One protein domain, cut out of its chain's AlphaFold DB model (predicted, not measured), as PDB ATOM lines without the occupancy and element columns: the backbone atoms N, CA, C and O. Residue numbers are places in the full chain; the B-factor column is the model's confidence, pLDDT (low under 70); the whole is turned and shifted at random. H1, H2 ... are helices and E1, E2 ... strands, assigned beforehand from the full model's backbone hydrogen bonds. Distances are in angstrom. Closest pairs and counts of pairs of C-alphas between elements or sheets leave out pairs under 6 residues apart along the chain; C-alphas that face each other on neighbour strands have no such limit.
ATOM      1  N   PRO A 231      81.195   2.610 224.706       93.25
ATOM      2  CA  PRO A 231      80.805   4.017 224.759       93.25
ATOM      3  C   PRO A 231      80.490   4.506 226.175       93.25
ATOM      4  O   PRO A 231      80.744   5.670 226.474       93.25
ATOM      5  N   ASP A 232      79.984   3.634 227.054       94.69
ATOM      6  CA  ASP A 232      79.722   3.990 228.449       94.69
ATOM      7  C   ASP A 232      81.055   4.207 229.193       94.69
ATOM      8  O   ASP A 232      81.202   5.179 229.933       94.69
ATOM      9  N   LEU A 233      82.072   3.371 228.940       94.25
ATOM     10  CA  LEU A 233      83.420   3.557 229.495       94.25
ATOM     11  C   LEU A 233      84.099   4.834 228.972       94.25
ATOM     12  O   LEU A 233      84.679   5.588 229.752       94.25
ATOM     13  N   ASP A 234      84.002   5.099 227.666       93.69
ATOM     14  CA  ASP A 234      84.491   6.346 227.061       93.69
ATOM     15  C   ASP A 234      83.784   7.570 227.652       93.69
ATOM     16  O   ASP A 234      84.409   8.608 227.878       93.69
ATOM     17  N   CYS A 235      82.484   7.454 227.925       94.69
ATOM     18  CA  CYS A 235      81.701   8.496 228.567       94.69
ATOM     19  C   CYS A 235      82.200   8.788 229.987       94.69
ATOM     20  O   CYS A 235      82.373   9.954 230.338       94.69
ATOM     21  N   LEU A 236      82.478   7.753 230.788       95.75
ATOM     22  CA  LEU A 236      83.031   7.926 232.135       95.75
ATOM     23  C   LEU A 236      84.348   8.702 232.102       95.75
ATOM     24  O   LEU A 236      84.508   9.651 232.855       95.75
ATOM     25  N   ILE A 237      85.259   8.350 231.195       93.62
ATOM     26  CA  ILE A 237      86.579   8.994 231.092       93.62
ATOM     27  C   ILE A 237      86.480  10.458 230.661       93.62
ATOM     28  O   ILE A 237      87.339  11.261 231.012       93.62
ATOM     29  N   ARG A 238      85.460  10.812 229.877       94.06
ATOM     30  CA  ARG A 238      85.246  12.194 229.424       94.06
ATOM     31  C   ARG A 238      84.608  13.083 230.483       94.06
ATOM     32  O   ARG A 238      84.827  14.287 230.438       94.06
ATOM     33  N   LEU A 239      83.768  12.514 231.347       95.75
ATOM     34  CA  LEU A 239      82.943  13.274 232.288       95.75
ATOM     35  C   LEU A 239      83.463  13.252 233.725       95.75
ATOM     36  O   LEU A 239      83.124  14.147 234.493       95.75
ATOM     37  N   LEU A 240      84.225  12.229 234.106       96.25
ATOM     38  CA  LEU A 240      84.871  12.157 235.412       96.25
ATOM     39  C   LEU A 240      86.228  12.859 235.366       96.25
ATOM     40  O   LEU A 240      86.962  12.758 234.381       96.25
ATOM     41  N   GLU A 241      86.560  13.558 236.446       94.19
ATOM     42  CA  GLU A 241      87.766  14.373 236.502       94.19
ATOM     43  C   GLU A 241      88.957  13.522 236.952       94.19
ATOM     44  O   GLU A 241      88.997  13.003 238.063       94.19
ATOM     45  N   VAL A 242      89.970  13.397 236.097       92.81
ATOM     46  CA  VAL A 242      91.153  12.565 236.376       92.81
ATOM     47  C   VAL A 242      92.011  13.143 237.510       92.81
ATOM     48  O   VAL A 242      92.785  12.410 238.125       92.81
ATOM     49  N   SER A 243      91.891  14.444 237.808       92.31
ATOM     50  CA  SER A 243      92.565  15.048 238.964       92.31
ATOM     51  C   SER A 243      91.912  14.719 240.303       92.31
ATOM     52  O   SER A 243      92.574  14.869 241.327       92.31
ATOM     53  N   GLU A 244      90.649  14.289 240.314       95.44
ATOM     54  CA  GLU A 244      89.958  13.888 241.537       95.44
ATOM     55  C   GLU A 244      90.282  12.416 241.857       95.44
ATOM     56  O   GLU A 244      89.961  11.529 241.059       95.44
ATOM     57  N   PRO A 245      90.898  12.105 243.019       95.75
ATOM     58  CA  PRO A 245      91.351  10.745 243.326       95.75
ATOM     59  C   PRO A 245      90.232   9.693 243.312       95.75
ATOM     60  O   PRO A 245      90.453   8.560 242.887       95.75
ATOM     61  N   GLU A 246      89.025  10.058 243.763       96.44
ATOM     62  CA  GLU A 246      87.856   9.164 243.744       96.44
ATOM     63  C   GLU A 246      87.438   8.818 242.309       96.44
ATOM     64  O   GLU A 246      87.190   7.655 241.990       96.44
ATOM     65  N   ASP A 247      87.411   9.816 241.430       97.19
ATOM     66  CA  ASP A 247      87.018   9.665 240.031       97.19
ATOM     67  C   ASP A 247      88.050   8.850 239.246       97.19
ATOM     68  O   ASP A 247      87.676   7.951 238.488       97.19
ATOM     69  N   LEU A 248      89.345   9.083 239.486       97.38
ATOM     70  CA  LEU A 248      90.425   8.275 238.918       97.38
ATOM     71  C   LEU A 248      90.313   6.802 239.337       97.38
ATOM     72  O   LEU A 248      90.391   5.915 238.481       97.38
ATOM     73  N   ALA A 249      90.059   6.530 240.621       97.19
ATOM     74  CA  ALA A 249      89.857   5.170 241.113       97.19
ATOM     75  C   ALA A 249      88.632   4.501 240.466       97.19
ATOM     76  O   ALA A 249      88.694   3.330 240.079       97.19
ATOM     77  N   VAL A 250      87.531   5.242 240.285       97.56
ATOM     78  CA  VAL A 250      86.325   4.755 239.595       97.56
ATOM     79  C   VAL A 250      86.617   4.436 238.129       97.56
ATOM     80  O   VAL A 250      86.245   3.356 237.665       97.56
ATOM     81  N   ILE A 251      87.308   5.320 237.404       96.94
ATOM     82  CA  ILE A 251      87.683   5.102 236.001       96.94
ATOM     83  C   ILE A 251      88.583   3.866 235.866       96.94
ATOM     84  O   ILE A 251      88.328   3.003 235.021       96.94
ATOM     85  N   ALA A 252      89.623   3.760 236.699       96.38
ATOM     86  CA  ALA A 252      90.550   2.634 236.676       96.38
ATOM     87  C   ALA A 252      89.827   1.314 236.993       96.38
ATOM     88  O   ALA A 252      89.974   0.340 236.251       96.38
ATOM     89  N   CYS A 253      88.980   1.298 238.027       96.25
ATOM     90  CA  CYS A 253      88.171   0.135 238.399       96.25
ATOM     91  C   CYS A 253      87.212  -0.275 237.274       96.25
ATOM     92  O   CYS A 253      87.088  -1.464 236.973       96.25
ATOM     93  N   ALA A 254      86.555   0.687 236.619       96.06
ATOM     94  CA  ALA A 254      85.652   0.420 235.503       96.06
ATOM     95  C   ALA A 254      86.397  -0.189 234.307       96.06
ATOM     96  O   ALA A 254      85.943  -1.191 233.757       96.06
ATOM     97  N   ALA A 255      87.559   0.358 233.941       94.81
ATOM     98  CA  ALA A 255      88.358  -0.158 232.834       94.81
ATOM     99  C   ALA A 255      88.883  -1.575 233.115       94.81
ATOM    100  O   ALA A 255      88.754  -2.458 232.268       94.81
ATOM    101  N   VAL A 256      89.421  -1.819 234.312       93.88
ATOM    102  CA  VAL A 256      89.890  -3.152 234.719       93.88
ATOM    103  C   VAL A 256      88.736  -4.154 234.757       93.88
ATOM    104  O   VAL A 256      88.879  -5.254 234.226       93.88
ATOM    105  N   SER A 257      87.578  -3.771 235.306       92.94
ATOM    106  CA  SER A 257      86.378  -4.626 235.315       92.94
ATOM    107  C   SER A 257      85.931  -4.980 233.900       92.94
ATOM    108  O   SER A 257      85.619  -6.134 233.618       92.94
ATOM    109  N   PHE A 258      85.910  -3.986 233.008       93.00
ATOM    110  CA  PHE A 258      85.422  -4.135 231.645       93.00
ATOM    111  C   PHE A 258      86.305  -5.071 230.815       93.00
ATOM    112  O   PHE A 258      85.805  -6.022 230.223       93.00
ATOM    113  N   TYR A 259      87.621  -4.839 230.797       91.62
ATOM    114  CA  TYR A 259      88.541  -5.638 229.977       91.62
ATOM    115  C   TYR A 259      88.961  -6.953 230.629       91.62
ATOM    116  O   TYR A 259      89.257  -7.913 229.924       91.62
ATOM    117  N   GLY A 260      88.999  -7.003 231.959       89.25
ATOM    118  CA  GLY A 260      89.306  -8.215 232.712       89.25
ATOM    119  C   GLY A 260      88.104  -9.129 232.932       89.25
ATOM    120  O   GLY A 260      88.270 -10.211 233.482       89.25
ATOM    121  N   MET A 261      86.895  -8.698 232.543       88.56
ATOM    122  CA  MET A 261      85.630  -9.389 232.838       88.56
ATOM    123  C   MET A 261      85.444  -9.686 234.339       88.56
ATOM    124  O   MET A 261      84.723 -10.613 234.720       88.56
ATOM    125  N   ALA A 262      86.097  -8.895 235.192       86.88
ATOM    126  CA  ALA A 262      86.097  -9.087 236.630       86.88
ATOM    127  C   ALA A 262      84.762  -8.650 237.225       86.88
ATOM    128  O   ALA A 262      84.128  -7.686 236.774       86.88
ATOM    129  N   ARG A 263      84.316  -9.338 238.279       87.44
ATOM    130  CA  ARG A 263      83.120  -8.881 238.987       87.44
ATOM    131  C   ARG A 263      83.492  -7.649 239.797       87.44
ATOM    132  O   ARG A 263      84.470  -7.644 240.529       87.44
ATOM    133  N   ILE A 264      82.631  -6.637 239.784       90.06
ATOM    134  CA  ILE A 264      82.846  -5.418 240.584       90.06
ATOM    135  C   ILE A 264      83.054  -5.754 242.069       90.06
ATOM    136  O   ILE A 264      83.864  -5.125 242.734       90.06
ATOM    137  N   GLY A 265      82.355  -6.766 242.593       87.44
ATOM    138  CA  GLY A 265      82.511  -7.201 243.988       87.44
ATOM    139  C   GLY A 265      83.833  -7.909 244.305       87.44
ATOM    140  O   GLY A 265      84.108  -8.120 245.474       87.44
ATOM    141  N   GLU A 266      84.616  -8.287 243.296       86.94
ATOM    142  CA  GLU A 266      85.968  -8.834 243.464       86.94
ATOM    143  C   GLU A 266      87.015  -7.707 243.507       86.94
ATOM    144  O   GLU A 266      88.050  -7.842 244.149       86.94
ATOM    145  N   LEU A 267      86.731  -6.576 242.848       90.06
ATOM    146  CA  LEU A 267      87.621  -5.411 242.791       90.06
ATOM    147  C   LEU A 267      87.329  -4.358 243.868       90.06
ATOM    148  O   LEU A 267      88.180  -3.527 244.171       90.06
ATOM    149  N   THR A 268      86.115  -4.355 244.414       91.94
ATOM    150  CA  THR A 268      85.646  -3.369 245.399       91.94
ATOM    151  C   THR A 268      85.344  -4.034 246.730       91.94
ATOM    152  O   THR A 268      85.052  -5.226 246.790       91.94
ATOM    153  N   VAL A 269      85.355  -3.246 247.804       90.06
ATOM    154  CA  VAL A 269      84.979  -3.726 249.139       90.06
ATOM    155  C   VAL A 269      83.497  -3.476 249.433       90.06
ATOM    156  O   VAL A 269      82.884  -2.532 248.919       90.06
ATOM    157  N   SER A 270      82.898  -4.324 250.270       84.19
ATOM    158  CA  SER A 270      81.509  -4.158 250.727       84.19
ATOM    159  C   SER A 270      81.372  -2.997 251.713       84.19
ATOM    160  O   SER A 270      80.462  -2.178 251.581       84.19
ATOM    161  N   SER A 271      82.299  -2.915 252.669       78.94
ATOM    162  CA  SER A 271      82.385  -1.876 253.691       78.94
ATOM    163  C   SER A 271      83.836  -1.394 253.809       78.94
ATOM    164  O   SER A 271      84.743  -2.206 253.629       78.94
ATOM    165  N   PRO A 272      84.080  -0.106 254.113       73.38
ATOM    166  CA  PRO A 272      85.419   0.385 254.431       73.38
ATOM    167  C   PRO A 272      86.015  -0.238 255.699       73.38
ATOM    168  O   PRO A 272      87.231  -0.313 255.816       73.38
ATOM    169  N   GLU A 273      85.161  -0.647 256.641       67.88
ATOM    170  CA  GLU A 273      85.561  -1.102 257.982       67.88
ATOM    171  C   GLU A 273      85.673  -2.629 258.086       67.88
ATOM    172  O   GLU A 273      86.386  -3.132 258.946       67.88
ATOM    173  N   ASP A 274      84.987  -3.358 257.201       63.62
ATOM    174  CA  ASP A 274      84.953  -4.822 257.206       63.62
ATOM    175  C   ASP A 274      84.881  -5.361 255.766       63.62
ATOM    176  O   ASP A 274      83.794  -5.500 255.176       63.62
ATOM    177  N   PRO A 275      86.039  -5.601 255.131       60.22
ATOM    178  CA  PRO A 275      86.074  -6.278 253.855       60.22
ATOM    179  C   PRO A 275      85.744  -7.751 254.118       60.22
ATOM    180  O   PRO A 275      86.575  -8.516 254.589       60.22
ATOM    181  N   SER A 276      84.517  -8.164 253.783       54.31
ATOM    182  CA  SER A 276      84.015  -9.535 253.992       54.31
ATOM    183  C   SER A 276      84.927 -10.640 253.424       54.31
ATOM    184  O   SER A 276      84.783 -11.807 253.783       54.31
ATOM    185  N   HIS A 277      85.851 -10.270 252.532       68.38
ATOM    186  CA  HIS A 277      86.943 -11.075 252.000       68.38
ATOM    187  C   HIS A 277      88.204 -10.205 251.898       68.38
ATOM    188  O   HIS A 277      88.067  -8.996 251.692       68.38
ATOM    189  N   PRO A 278      89.415 -10.785 251.993       76.06
ATOM    190  CA  PRO A 278      90.646 -10.031 251.784       76.06
ATOM    191  C   PRO A 278      90.592  -9.304 250.429       76.06
ATOM    192  O   PRO A 278      90.258  -9.930 249.420       76.06
ATOM    193  N   PRO A 279      90.856  -7.990 250.389       83.31
ATOM    194  CA  PRO A 279      90.820  -7.223 249.154       83.31
ATOM    195  C   PRO A 279      92.044  -7.536 248.285       83.31
ATOM    196  O   PRO A 279      93.096  -7.929 248.784       83.31
ATOM    197  N   ILE A 280      91.928  -7.300 246.978       87.56
ATOM    198  CA  ILE A 280      93.106  -7.161 246.110       87.56
ATOM    199  C   ILE A 280      93.861  -5.917 246.574       87.56
ATOM    200  O   ILE A 280      93.231  -4.883 246.792       87.56
ATOM    201  N   THR A 281      95.179  -5.993 246.694       90.75
ATOM    202  CA  THR A 281      96.039  -4.881 247.113       90.75
ATOM    203  C   THR A 281      96.967  -4.464 245.969       90.75
ATOM    204  O   THR A 281      97.167  -5.231 245.026       90.75
ATOM    205  N   PRO A 282      97.583  -3.269 246.013       89.88
ATOM    206  CA  PRO A 282      98.590  -2.873 245.025       89.88
ATOM    207  C   PRO A 282      99.729  -3.896 244.864       89.88
ATOM    208  O   PRO A 282     100.209  -4.113 243.752       89.88
ATOM    209  N   SER A 283     100.099  -4.589 245.943       86.62
ATOM    210  CA  SER A 283     101.154  -5.610 245.956       86.62
ATOM    211  C   SER A 283     100.807  -6.891 245.189       86.62
ATOM    212  O   SER A 283     101.712  -7.633 244.806       86.62
ATOM    213  N   THR A 284      99.523  -7.158 244.927       86.06
ATOM    214  CA  THR A 284      99.077  -8.322 244.146       86.06
ATOM    215  C   THR A 284      98.881  -8.011 242.659       86.06
ATOM    216  O   THR A 284      98.459  -8.880 241.891       86.06
ATOM    217  N   VAL A 285      99.214  -6.790 242.228       90.44
ATOM    218  CA  VAL A 285      99.120  -6.353 240.832       90.44
ATOM    219  C   VAL A 285     100.449  -6.526 240.119       90.44
ATOM    220  O   VAL A 285     101.477  -5.996 240.536       90.44
ATOM    221  N   ARG A 286     100.422  -7.203 238.971       91.19
ATOM    222  CA  ARG A 286     101.569  -7.310 238.069       91.19
ATOM    223  C   ARG A 286     101.285  -6.559 236.777       91.19
ATOM    224  O   ARG A 286     100.421  -6.929 235.982       91.19
ATOM    225  N   MET A 287     102.042  -5.489 236.568       90.50
ATOM    226  CA  MET A 287     102.003  -4.689 235.347       90.50
ATOM    227  C   MET A 287     103.038  -5.230 234.361       90.50
ATOM    228  O   MET A 287     104.237  -5.179 234.623       90.50
ATOM    229  N   HIS A 288     102.585  -5.735 233.216       90.25
ATOM    230  CA  HIS A 288     103.462  -6.241 232.163       90.25
ATOM    231  C   HIS A 288     103.497  -5.238 231.003       90.25
ATOM    232  O   HIS A 288     102.480  -5.087 230.316       90.25
ATOM    233  N   PRO A 289     104.623  -4.543 230.759       86.62
ATOM    234  CA  PRO A 289     104.739  -3.619 229.636       86.62
ATOM    235  C   PRO A 289     104.713  -4.364 228.293       86.62
ATOM    236  O   PRO A 289     104.860  -5.587 228.229       86.62
ATOM    237  N   SER A 290     104.531  -3.623 227.197       84.81
ATOM    238  CA  SER A 290     104.565  -4.220 225.860       84.81
ATOM    239  C   SER A 290     105.935  -4.825 225.565       84.81
ATOM    240  O   SER A 290     106.966  -4.197 225.797       84.81
ATOM    241  N   ILE A 291     105.932  -6.026 224.990       83.06
ATOM    242  CA  ILE A 291     107.144  -6.710 224.547       83.06
ATOM    243  C   ILE A 291     107.114  -6.754 223.021       83.06
ATOM    244  O   ILE A 291     106.480  -7.629 222.423       83.06
ATOM    245  N   SER A 292     107.811  -5.809 222.380       81.00
ATOM    246  CA  SER A 292     107.834  -5.671 220.916       81.00
ATOM    247  C   SER A 292     108.315  -6.944 220.214       81.00
ATOM    248  O   SER A 292     107.727  -7.344 219.213       81.00
ATOM    249  N   ALA A 293     109.317  -7.628 220.781       79.12
ATOM    250  CA  ALA A 293     109.862  -8.878 220.245       79.12
ATOM    251  C   ALA A 293     108.820 -10.008 220.150       79.12
ATOM    252  O   ALA A 293     108.900 -10.848 219.259       79.12
ATOM    253  N   LEU A 294     107.819 -10.008 221.037       79.69
ATOM    254  CA  LEU A 294     106.766 -11.024 221.082       79.69
ATOM    255  C   LEU A 294     105.457 -10.552 220.435       79.69
ATOM    256  O   LEU A 294     104.501 -11.319 220.378       79.69
ATOM    257  N   ARG A 295     105.388  -9.300 219.955       80.50
ATOM    258  CA  ARG A 295     104.141  -8.645 219.510       80.50
ATOM    259  C   ARG A 295     103.025  -8.718 220.561       80.50
ATOM    260  O   ARG A 295     101.843  -8.750 220.228       80.50
ATOM    261  N   VAL A 296     103.411  -8.717 221.837       80.00
ATOM    262  CA  VAL A 296     102.482  -8.749 222.967       80.00
ATOM    263  C   VAL A 296     102.285  -7.326 223.478       80.00
ATOM    264  O   VAL A 296     103.240  -6.634 223.850       80.00
ATOM    265  N   GLY A 297     101.031  -6.877 223.463       83.38
ATOM    266  CA  GLY A 297     100.632  -5.608 224.065       83.38
ATOM    267  C   GLY A 297     100.809  -5.618 225.591       83.38
ATOM    268  O   GLY A 297     100.930  -6.687 226.193       83.38
ATOM    269  N   PRO A 298     100.825  -4.440 226.230       89.00
ATOM    270  CA  PRO A 298     100.832  -4.338 227.675       89.00
ATOM    271  C   PRO A 298      99.568  -4.982 228.254       89.00
ATOM    272  O   PRO A 298      98.488  -4.957 227.653       89.00
ATOM    273  N   ARG A 299      99.713  -5.577 229.433       89.31
ATOM    274  CA  ARG A 299      98.633  -6.269 230.138       89.31
ATOM    275  C   ARG A 299      98.779  -6.091 231.641       89.31
ATOM    276  O   ARG A 299      99.878  -5.864 232.146       89.31
ATOM    277  N   ILE A 300      97.663  -6.222 232.337       90.94
ATOM    278  CA  ILE A 300      97.619  -6.262 233.796       90.94
ATOM    279  C   ILE A 300      97.273  -7.689 234.189       90.94
ATOM    280  O   ILE A 300      96.358  -8.271 233.611       90.94
ATOM    281  N   GLU A 301      97.987  -8.233 235.157       91.25
ATOM    282  CA  GLU A 301      97.659  -9.486 235.822       91.25
ATOM    283  C   GLU A 301      97.310  -9.170 237.277       91.25
ATOM    284  O   GLU A 301      98.063  -8.483 237.975       91.25
ATOM    285  N   LEU A 302      96.123  -9.602 237.696       88.62
ATOM    286  CA  LEU A 302      95.580  -9.352 239.025       88.62
ATOM    287  C   LEU A 302      95.344 -10.680 239.724       88.62
ATOM    288  O   LEU A 302      94.537 -11.482 239.252       88.62
ATOM    289  N   HIS A 303      96.023 -10.861 240.855       85.62
ATOM    290  CA  HIS A 303      95.853 -12.031 241.705       85.62
ATOM    291  C   HIS A 303      94.678 -11.805 242.652       85.62
ATOM    292  O   HIS A 303      94.757 -11.014 243.598       85.62
ATOM    293  N   LEU A 304      93.568 -12.483 242.378       80.12
ATOM    294  CA  LEU A 304      92.396 -12.511 243.238       80.12
ATOM    295  C   LEU A 304      92.661 -13.458 244.406       80.12
ATOM    296  O   LEU A 304      92.975 -14.634 244.198       80.12
ATOM    297  N   PRO A 305      92.462 -13.004 245.650       70.88
ATOM    298  CA  PRO A 305      92.585 -13.887 246.801       70.88
ATOM    299  C   PRO A 305      91.479 -14.952 246.837       70.88
ATOM    300  O   PRO A 305      91.643 -15.978 247.496       70.88
ATOM    301  N   PHE A 306      90.365 -14.725 246.133       67.31
ATOM    302  CA  PHE A 306      89.243 -15.650 246.075       67.31
ATOM    303  C   PHE A 306      88.499 -15.542 244.746       67.31
ATOM    304  O   PHE A 306      88.008 -14.471 244.384       67.31
ATOM    305  N   ASP A 307      88.354 -16.657 244.043       65.88
ATOM    306  CA  ASP A 307      87.450 -16.778 242.913       65.88
ATOM    307  C   ASP A 307      86.081 -17.338 243.365       65.88
ATOM    308  O   ASP A 307      85.958 -18.130 244.301       65.88
ATOM    309  N   LYS A 308      84.987 -16.916 242.716       59.78
ATOM    310  CA  LYS A 308      83.629 -17.362 243.102       59.78
ATOM    311  C   LYS A 308      83.437 -18.882 242.950       59.78
ATOM    312  O   LYS A 308      82.566 -19.444 243.613       59.78
ATOM    313  N   VAL A 309      84.172 -19.514 242.031       57.47
ATOM    314  CA  VAL A 309      83.926 -20.897 241.596       57.47
ATOM    315  C   VAL A 309      84.749 -21.884 242.409       57.47
ATOM    316  O   VAL A 309      84.174 -22.819 242.961       57.47
ATOM    317  N   GLN A 310      86.061 -21.683 242.501       57.47
ATOM    318  CA  GLN A 310      86.946 -22.594 243.221       57.47
ATOM    319  C   GLN A 310      87.111 -22.214 244.691       57.47
ATOM    320  O   GLN A 310      87.591 -23.038 245.461       57.47
ATOM    321  N   ARG A 311      86.658 -21.020 245.108       59.25
ATOM    322  CA  ARG A 311      86.851 -20.499 246.471       59.25
ATOM    323  C   ARG A 311      88.333 -20.447 246.868       59.25
ATOM    324  O   ARG A 311      88.677 -20.502 248.051       59.25
ATOM    325  N   HIS A 312      89.205 -20.350 245.870       54.81
ATOM    326  CA  HIS A 312      90.656 -20.335 245.999       54.81
ATOM    327  C   HIS A 312      91.234 -19.248 245.082       54.81
ATOM    328  O   HIS A 312      90.497 -18.539 244.401       54.81
ATOM    329  N   GLN A 313      92.551 -19.056 245.131       61.47
ATOM    330  CA  GLN A 313      93.262 -18.049 244.342       61.47
ATOM    331  C   GLN A 313      92.895 -18.127 242.854       61.47
ATOM    332  O   GLN A 313      92.905 -19.211 242.274       61.47
ATOM    333  N   GLY A 314      92.602 -16.982 242.240       61.75
ATOM    334  CA  GLY A 314      92.333 -16.891 240.809       61.75
ATOM    335  C   GLY A 314      93.076 -15.719 240.194       61.75
ATOM    336  O   GLY A 314      93.171 -14.669 240.808       61.75
ATOM    337  N   ASP A 315      93.554 -15.870 238.967       74.19
ATOM    338  CA  ASP A 315      94.192 -14.779 238.236       74.19
ATOM    339  C   ASP A 315      93.324 -14.390 237.051       74.19
ATOM    340  O   ASP A 315      92.746 -15.245 236.372       74.19
ATOM    341  N   PHE A 316      93.253 -13.096 236.761       78.81
ATOM    342  CA  PHE A 316      92.766 -12.656 235.462       78.81
ATOM    343  C   PHE A 316      93.711 -11.646 234.833       78.81
ATOM    344  O   PHE A 316      94.388 -10.858 235.498       78.81
ATOM    345  N   ILE A 317      93.739 -11.695 233.505       77.44
ATOM    346  CA  ILE A 317      94.561 -10.831 232.678       77.44
ATOM    347  C   ILE A 317      93.634  -9.836 231.992       77.44
ATOM    348  O   ILE A 317      92.737 -10.236 231.253       77.44
ATOM    349  N   ALA A 318      93.872  -8.544 232.200       76.56
ATOM    350  CA  ALA A 318      93.237  -7.484 231.427       76.56
ATOM    351  C   ALA A 318      94.181  -7.079 230.277       76.56
ATOM    352  O   ALA A 318      95.174  -6.376 230.518       76.56
ATOM    353  N   PRO A 319      93.934  -7.535 229.034       74.25
ATOM    354  CA  PRO A 319      94.754  -7.153 227.892       74.25
ATOM    355  C   PRO A 319      94.494  -5.696 227.489       74.25
ATOM    356  O   PRO A 319      93.387  -5.176 227.649       74.25
ATOM    357  N   GLN A 320      95.491  -5.037 226.893       73.56
ATOM    358  CA  GLN A 320      95.226  -3.805 226.157       73.56
ATOM    359  C   GLN A 320      94.300  -4.097 224.966       73.56
ATOM    360  O   GLN A 320      94.634  -4.884 224.081       73.56
ATOM    361  N   SER A 321      93.171  -3.390 224.900       63.72
ATOM    362  CA  SER A 321      92.371  -3.303 223.678       63.72
ATOM    363  C   SER A 321      92.980  -2.285 222.714       63.72
ATOM    364  O   SER A 321      93.332  -1.171 223.102       63.72
ATOM    365  N   GLY A 322      93.082  -2.653 221.433       67.94
ATOM    366  CA  GLY A 322      93.538  -1.753 220.365       67.94
ATOM    367  C   GLY A 322      92.543  -0.634 220.022       67.94
ATOM    368  O   GLY A 322      92.896   0.291 219.294       67.94
ATOM    369  N   LYS A 323      91.304  -0.702 220.532       74.69
ATOM    370  CA  LYS A 323      90.276   0.342 220.399       74.69
ATOM    371  C   LYS A 323      89.690   0.660 221.774       74.69
ATOM    372  O   LYS A 323      89.287  -0.257 222.486       74.69
ATOM    373  N   GLY A 324      89.618   1.946 222.110       81.75
ATOM    374  CA  GLY A 324      89.098   2.425 223.391       81.75
ATOM    375  C   GLY A 324      90.191   2.735 224.421       81.75
ATOM    376  O   GLY A 324      91.384   2.761 224.096       81.75
ATOM    377  N   PRO A 325      89.792   3.019 225.664       87.75
ATOM    378  CA  PRO A 325      90.702   3.439 226.713       87.75
ATOM    379  C   PRO A 325      91.521   2.256 227.222       87.75
ATOM    380  O   PRO A 325      90.997   1.162 227.424       87.75
ATOM    381  N   CYS A 326      92.820   2.473 227.418       90.25
ATOM    382  CA  CYS A 326      93.742   1.417 227.819       90.25
ATOM    383  C   CYS A 326      93.648   1.169 229.338       90.25
ATOM    384  O   CYS A 326      94.013   2.070 230.100       90.25
ATOM    385  N   PRO A 327      93.230  -0.030 229.799       92.56
ATOM    386  CA  PRO A 327      93.135  -0.323 231.230       92.56
ATOM    387  C   PRO A 327      94.503  -0.244 231.913       92.56
ATOM    388  O   PRO A 327      94.590   0.258 233.027       92.56
ATOM    389  N   TYR A 328      95.578  -0.641 231.218       93.44
ATOM    390  CA  TYR A 328      96.956  -0.528 231.706       93.44
ATOM    391  C   TYR A 328      97.323   0.918 232.056       93.44
ATOM    392  O   TYR A 328      97.846   1.176 233.134       93.44
ATOM    393  N   ASN A 329      97.009   1.875 231.177       92.62
ATOM    394  CA  ASN A 329      97.349   3.280 231.411       92.62
ATOM    395  C   ASN A 329      96.523   3.877 232.553       92.62
ATOM    396  O   ASN A 329      97.063   4.622 233.363       92.62
ATOM    397  N   LEU A 330      95.230   3.545 232.629       94.38
ATOM    398  CA  LEU A 330      94.341   4.048 233.678       94.38
ATOM    399  C   LEU A 330      94.709   3.485 235.052       94.38
ATOM    400  O   LEU A 330      94.781   4.238 236.019       94.38
ATOM    401  N   LEU A 331      95.013   2.186 235.133       94.94
ATOM    402  CA  LEU A 331      95.496   1.585 236.371       94.94
ATOM    403  C   LEU A 331      96.881   2.117 236.745       94.94
ATOM    404  O   LEU A 331      97.113   2.428 237.905       94.94
ATOM    405  N   SER A 332      97.789   2.277 235.778       94.56
ATOM    406  CA  SER A 332      99.103   2.871 236.040       94.56
ATOM    407  C   SER A 332      98.984   4.296 236.575       94.56
ATOM    408  O   SER A 332      99.762   4.663 237.447       94.56
ATOM    409  N   LEU A 333      98.041   5.090 236.064       95.12
ATOM    410  CA  LEU A 333      97.803   6.449 236.540       95.12
ATOM    411  C   LEU A 333      97.239   6.457 237.965       95.12
ATOM    412  O   LEU A 333      97.675   7.252 238.787       95.12
ATOM    413  N   HIS A 334      96.323   5.539 238.275       96.06
ATOM    414  CA  HIS A 334      95.836   5.334 239.640       96.06
ATOM    415  C   HIS A 334      96.968   4.931 240.596       96.06
ATOM    416  O   HIS A 334      97.127   5.521 241.653       96.06
ATOM    417  N   LEU A 335      97.832   3.992 240.205       94.81
ATOM    418  CA  LEU A 335      98.961   3.565 241.039       94.81
ATOM    419  C   LEU A 335     100.027   4.658 241.232       94.81
ATOM    420  O   LEU A 335     100.747   4.624 242.224       94.81
ATOM    421  N   GLN A 336     100.114   5.651 240.338       94.88
ATOM    422  CA  GLN A 336     100.996   6.814 240.518       94.88
ATOM    423  C   GLN A 336     100.575   7.720 241.680       94.88
ATOM    424  O   GLN A 336     101.389   8.529 242.119       94.88
ATOM    425  N   THR A 337      99.351   7.588 242.210       90.56
ATOM    426  CA  THR A 337      98.968   8.276 243.453       90.56
ATOM    427  C   THR A 337      99.577   7.628 244.698       90.56
ATOM    428  O   THR A 337      99.343   8.123 245.795       90.56
ATOM    429  N   ASP A 338     100.315   6.526 244.531       88.44
ATOM    430  CA  ASP A 338     100.983   5.752 245.580       88.44
ATOM    431  C   ASP A 338     100.034   5.301 246.710       88.44
ATOM    432  O   ASP A 338     100.192   5.692 247.872       88.44
ATOM    433  N   PRO A 339      98.985   4.511 246.387       89.75
ATOM    434  CA  PRO A 339      98.122   3.942 247.413       89.75
ATOM    435  C   PRO A 339      98.915   2.980 248.321       89.75
ATOM    436  O   PRO A 339      99.758   2.224 247.825       89.75
ATOM    437  N   PRO A 340      98.629   2.942 249.637       90.69
ATOM    438  CA  PRO A 340      99.300   2.041 250.559       90.69
ATOM    439  C   PRO A 340      99.163   0.579 250.129       90.69
ATOM    440  O   PRO A 340      98.102   0.136 249.687       90.69
ATOM    441  N   GLN A 341     100.247  -0.181 250.274       89.50
ATOM    442  CA  GLN A 341     100.343  -1.566 249.793       89.50
ATOM    443  C   GLN A 341      99.445  -2.551 250.557       89.50
ATOM    444  O   GLN A 341      99.214  -3.661 250.080       89.50
ATOM    445  N   ASP A 342      98.970  -2.161 251.736       87.12
ATOM    446  CA  ASP A 342      98.067  -2.908 252.611       87.12
ATOM    447  C   ASP A 342      96.586  -2.557 252.389       87.12
ATOM    448  O   ASP A 342      95.702  -3.218 252.932       87.12
ATOM    449  N   GLN A 343      96.299  -1.533 251.583       89.56
ATOM    450  CA  GLN A 343      94.941  -1.084 251.299       89.56
ATOM    451  C   GLN A 343      94.372  -1.750 250.040       89.56
ATOM    452  O   GLN A 343      95.126  -2.199 249.173       89.56
ATOM    453  N   PRO A 344      93.035  -1.787 249.883       92.62
ATOM    454  CA  PRO A 344      92.410  -2.235 248.645       92.62
ATOM    455  C   PRO A 344      92.946  -1.493 247.413       92.62
ATOM    456  O   PRO A 344      93.184  -0.287 247.465       92.62
ATOM    457  N   LEU A 345      93.071  -2.195 246.288       93.94
ATOM    458  CA  LEU A 345      93.708  -1.718 245.058       93.94
ATOM    459  C   LEU A 345      93.156  -0.371 244.580       93.94
ATOM    460  O   LEU A 345      93.911   0.537 244.243       93.94
ATOM    461  N   PHE A 346      91.833  -0.223 244.587       95.38
ATOM    462  CA  PHE A 346      91.156   1.000 244.157       95.38
ATOM    463  C   PHE A 346      90.909   1.981 245.311       95.38
ATOM    464  O   PHE A 346      89.928   2.717 245.303       95.38
ATOM    465  N   SER A 347      91.769   1.996 246.331       95.19
ATOM    466  CA  SER A 347      91.718   3.019 247.380       95.19
ATOM    467  C   SER A 347      92.194   4.366 246.856       95.19
ATOM    468  O   SER A 347      93.121   4.436 246.055       95.19
ATOM    469  N   TYR A 348      91.575   5.439 247.336       95.69
ATOM    470  CA  TYR A 348      91.893   6.807 246.939       95.69
ATOM    471  C   TYR A 348      91.998   7.720 248.157       95.69
ATOM    472  O   TYR A 348      91.514   7.404 249.248       95.69
ATOM    473  N   GLN A 349      92.633   8.873 247.970       95.06
ATOM    474  CA  GLN A 349      92.785   9.855 249.032       95.06
ATOM    475  C   GLN A 349      91.528  10.727 249.144       95.06
ATOM    476  O   GLN A 349      91.098  11.359 248.182       95.06
ATOM    477  N   SER A 350      90.953  10.803 250.342       93.94
ATOM    478  CA  SER A 350      89.845  11.698 250.667       93.94
ATOM    479  C   SER A 350      90.110  12.379 252.002       93.94
ATOM    480  O   SER A 350      90.317  11.715 253.018       93.94
ATOM    481  N   LYS A 351      90.125  13.719 252.015       92.50
ATOM    482  CA  LYS A 351      90.363  14.529 253.229       92.50
ATOM    483  C   LYS A 351      91.618  14.094 254.012       92.50
ATOM    484  O   LYS A 351      91.603  14.033 255.238       92.50
ATOM    485  N   GLY A 352      92.689  13.746 253.293       91.31
ATOM    486  CA  GLY A 352      93.964  13.309 253.873       91.31
ATOM    487  C   GLY A 352      93.990  11.871 254.405       91.31
ATOM    488  O   GLY A 352      94.980  11.479 255.013       91.31
ATOM    489  N   ARG A 353      92.938  11.074 254.189       92.56
ATOM    490  CA  ARG A 353      92.886   9.653 254.562       92.56
ATOM    491  C   ARG A 353      92.716   8.778 253.329       92.56
ATOM    492  O   ARG A 353      92.086   9.193 252.360       92.56
ATOM    493  N   TRP A 354      93.247   7.563 253.389       92.75
ATOM    494  CA  TRP A 354      92.996   6.544 252.377       92.75
ATOM    495  C   TRP A 354      91.640   5.901 252.628       92.75
ATOM    496  O   TRP A 354      91.353   5.452 253.736       92.75
ATOM    497  N   VAL A 355      90.793   5.917 251.604       93.50
ATOM    498  CA  VAL A 355      89.446   5.359 251.654       93.50
ATOM    499  C   VAL A 355      89.326   4.315 250.552       93.50
ATOM    500  O   VAL A 355      89.597   4.628 249.388       93.50
ATOM    501  N   PRO A 356      88.909   3.083 250.876       94.12
ATOM    502  CA  PRO A 356      88.725   2.063 249.865       94.12
ATOM    503  C   PRO A 356      87.472   2.336 249.033       94.12
ATOM    504  O   PRO A 356      86.425   2.748 249.546       94.12
ATOM    505  N   LEU A 357      87.556   2.076 247.728       95.19
ATOM    506  CA  LEU A 357      86.406   2.196 246.840       95.19
ATOM    507  C   LEU A 357      85.397   1.080 247.124       95.19
ATOM    508  O   LEU A 357      85.619  -0.097 246.827       95.19
ATOM    509  N   THR A 358      84.258   1.465 247.697       94.31
ATOM    510  CA  THR A 358      83.170   0.530 247.969       94.31
ATOM    511  C   THR A 358      82.335   0.274 246.722       94.31
ATOM    512  O   THR A 358      82.170   1.145 245.859       94.31
ATOM    513  N   ARG A 359      81.704  -0.903 246.662       93.62
ATOM    514  CA  ARG A 359      80.766  -1.245 245.585       93.62
ATOM    515  C   ARG A 359      79.651  -0.208 245.432       93.62
ATOM    516  O   ARG A 359      79.271   0.138 244.314       93.62
ATOM    517  N   SER A 360      79.094   0.259 246.550       94.06
ATOM    518  CA  SER A 360      77.991   1.222 246.561       94.06
ATOM    519  C   SER A 360      78.418   2.576 245.999       94.06
ATOM    520  O   SER A 360      77.701   3.125 245.162       94.06
ATOM    521  N   ARG A 361      79.599   3.079 246.383       95.62
ATOM    522  CA  ARG A 361      80.149   4.328 245.843       95.62
ATOM    523  C   ARG A 361      80.456   4.220 244.360       95.62
ATOM    524  O   ARG A 361      79.989   5.065 243.602       95.62
ATOM    525  N   PHE A 362      81.135   3.151 243.942       96.88
ATOM    526  CA  PHE A 362      81.428   2.897 242.531       96.88
ATOM    527  C   PHE A 362      80.152   2.911 241.679       96.88
ATOM    528  O   PHE A 362      80.039   3.682 240.728       96.88
ATOM    529  N   LEU A 363      79.152   2.104 242.053       95.75
ATOM    530  CA  LEU A 363      77.898   2.021 241.302       95.75
ATOM    531  C   LEU A 363      77.123   3.340 241.328       95.75
ATOM    532  O   LEU A 363      76.524   3.706 240.321       95.75
ATOM    533  N   SER A 364      77.112   4.048 242.458       96.38
ATOM    534  CA  SER A 364      76.462   5.355 242.559       96.38
ATOM    535  C   SER A 364      77.098   6.353 241.592       96.38
ATOM    536  O   SER A 364      76.390   6.947 240.778       96.38
ATOM    537  N   ARG A 365      78.433   6.468 241.613       97.00
ATOM    538  CA  ARG A 365      79.182   7.413 240.778       97.00
ATOM    539  C   ARG A 365      79.012   7.110 239.292       97.00
ATOM    540  O   ARG A 365      78.608   7.992 238.545       97.00
ATOM    541  N   VAL A 366      79.194   5.852 238.880       96.50
ATOM    542  CA  VAL A 366      78.994   5.422 237.483       96.50
ATOM    543  C   VAL A 366      77.577   5.736 237.001       96.50
ATOM    544  O   VAL A 366      77.401   6.319 235.934       96.50
ATOM    545  N   ASN A 367      76.551   5.396 237.788       95.00
ATOM    546  CA  ASN A 367      75.165   5.646 237.394       95.00
ATOM    547  C   ASN A 367      74.830   7.140 237.325       95.00
ATOM    548  O   ASN A 367      74.058   7.536 236.459       95.00
ATOM    549  N   GLN A 368      75.368   7.963 238.229       95.75
ATOM    550  CA  GLN A 368      75.189   9.417 238.180       95.75
ATOM    551  C   GLN A 368      75.793   9.997 236.900       95.75
ATOM    552  O   GLN A 368      75.115  10.737 236.191       95.75
ATOM    553  N   THR A 369      77.022   9.603 236.568       96.06
ATOM    554  CA  THR A 369      77.725  10.090 235.378       96.06
ATOM    555  C   THR A 369      77.039   9.661 234.086       96.06
ATOM    556  O   THR A 369      76.804  10.490 233.214       96.06
ATOM    557  N   LEU A 370      76.648   8.387 233.967       94.44
ATOM    558  CA  LEU A 370      75.958   7.903 232.768       94.44
ATOM    559  C   LEU A 370      74.570   8.531 232.603       94.44
ATOM    560  O   LEU A 370      74.170   8.830 231.484       94.44
ATOM    561  N   LYS A 371      73.845   8.780 233.701       93.38
ATOM    562  CA  LYS A 371      72.574   9.517 233.641       93.38
ATOM    563  C   LYS A 371      72.775  10.958 233.183       93.38
ATOM    564  O   LYS A 371      71.984  11.427 232.378       93.38
ATOM    565  N   ALA A 372      73.817  11.634 233.669       91.75
ATOM    566  CA  ALA A 372      74.133  13.001 233.262       91.75
ATOM    567  C   ALA A 372      74.508  13.105 231.774       91.75
ATOM    568  O   ALA A 372      74.273  14.140 231.170       91.75
ATOM    569  N   ALA A 373      75.049  12.036 231.184       89.12
ATOM    570  CA  ALA A 373      75.394  11.974 229.765       89.12
ATOM    571  C   ALA A 373      74.210  11.689 228.825       89.12
ATOM    572  O   ALA A 373      74.328  11.869 227.617       89.12
ATOM    573  N   MET A 374      73.110  11.156 229.367       79.69
ATOM    574  CA  MET A 374      71.883  10.851 228.619       79.69
ATOM    575  C   MET A 374      70.918  12.043 228.546       79.69
ATOM    576  O   MET A 374      69.872  11.925 227.905       79.69
ATOM    577  N   VAL A 375      71.248  13.149 229.221       51.34
ATOM    578  CA  VAL A 375      70.580  14.457 229.125       51.34
ATOM    579  C   VAL A 375      71.313  15.285 228.085       51.34
ATOM    580  O   VAL A 375      70.614  15.926 227.270       51.34
TER     581      VAL A 375
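This is residues 231 to 375 of the 375 residues of an uncharacterized protein of Microbotryum lychnidis-dioicae (strain p1A1 Lamole / MvSl-1064) (UniProt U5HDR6). H2 runs through the middle of a rounded body, with H1 and H4 packed alongside it. Its last residues and H4 lie over one face of a three-stranded sheet, E1 E2 E3, while the small hairpin E4 E5 sits by its first residues and H5 crosses H1 on the side away from that sheet. The printed part has 145 residues, with five named helices and five named strands in the order H1 H2 H3 E1 E2 E3 H4 E4 E5 H5, and its class is mixed. Both sheets, of orders E1 - E2 - E3 and E4 - E5, are antiparallel. The whole is compact, with a radius of gyration of the C-alphas of 14.9 A and spans of 43 by 36 by 31 A.

H1, residues 231 to 239, and H2, residues 245 to 260, form a helical hairpin with a shallow tilt of 16 degrees, opposite ways; their closest C-alphas, Ile 237 and Ile 251, are 6.4 A apart. H2 is the hub and touches H3, residues 264 to 267, with residues 253 to 257 alone. E1, residues 285 to 288, E2, residues 299 to 304, and E3, residues 314 to 319, make a meander, each strand the antiparallel neighbour of the one before. N 286 and O 301 are 2.9 A apart, and N 304 and O 314 2.7 A, both within hydrogen-bond range. H2 is on this sheet and only just stands up from it, rising 43 degrees. H4, residues 327 to 335, is on the same face at a height over the sheet of 9.9 A, slantwise to the strands, in two layers of helices and sheet. H4 touches H2, with Ala 252 and Leu 330 the closest C-alphas at 5.0 A. E4, residues 348 to 350, and E5, residues 353 to 355, form a hairpin with N 350 and O 353 at 2.8 A. H5, residues 359 to 373, touches H1 about perpendicular, at 89 degrees; the closest C-alphas are Leu 236 and Thr 369, 6.6 A apart. H5 only just touches H2, with 3 pairs of C-alphas within 8 A, closest at Val 250 and Phe 362, 6.0 A. In H1, H2, H4 and H5 every O i to N i+4 pair is within hydrogen-bond range; H3 is too short for one.

H1 begins at C-alpha 231, (80.805, 4.017, 224.759). H2 measures 21.8 A, H5 21.3 A, E3 16.4 A and E2 15.8 A. H5 ends at C-alpha 373, (75.394, 11.974, 229.765).

The C-alphas farthest apart, Ala 293 and Val 375, are 46.5 A apart. The printed part has no cut. The links H3 to E1 and H4 to E4 are long. pLDDT is under 70 at residues 273 to 277, 306 to 314, 321 to 322 and 375.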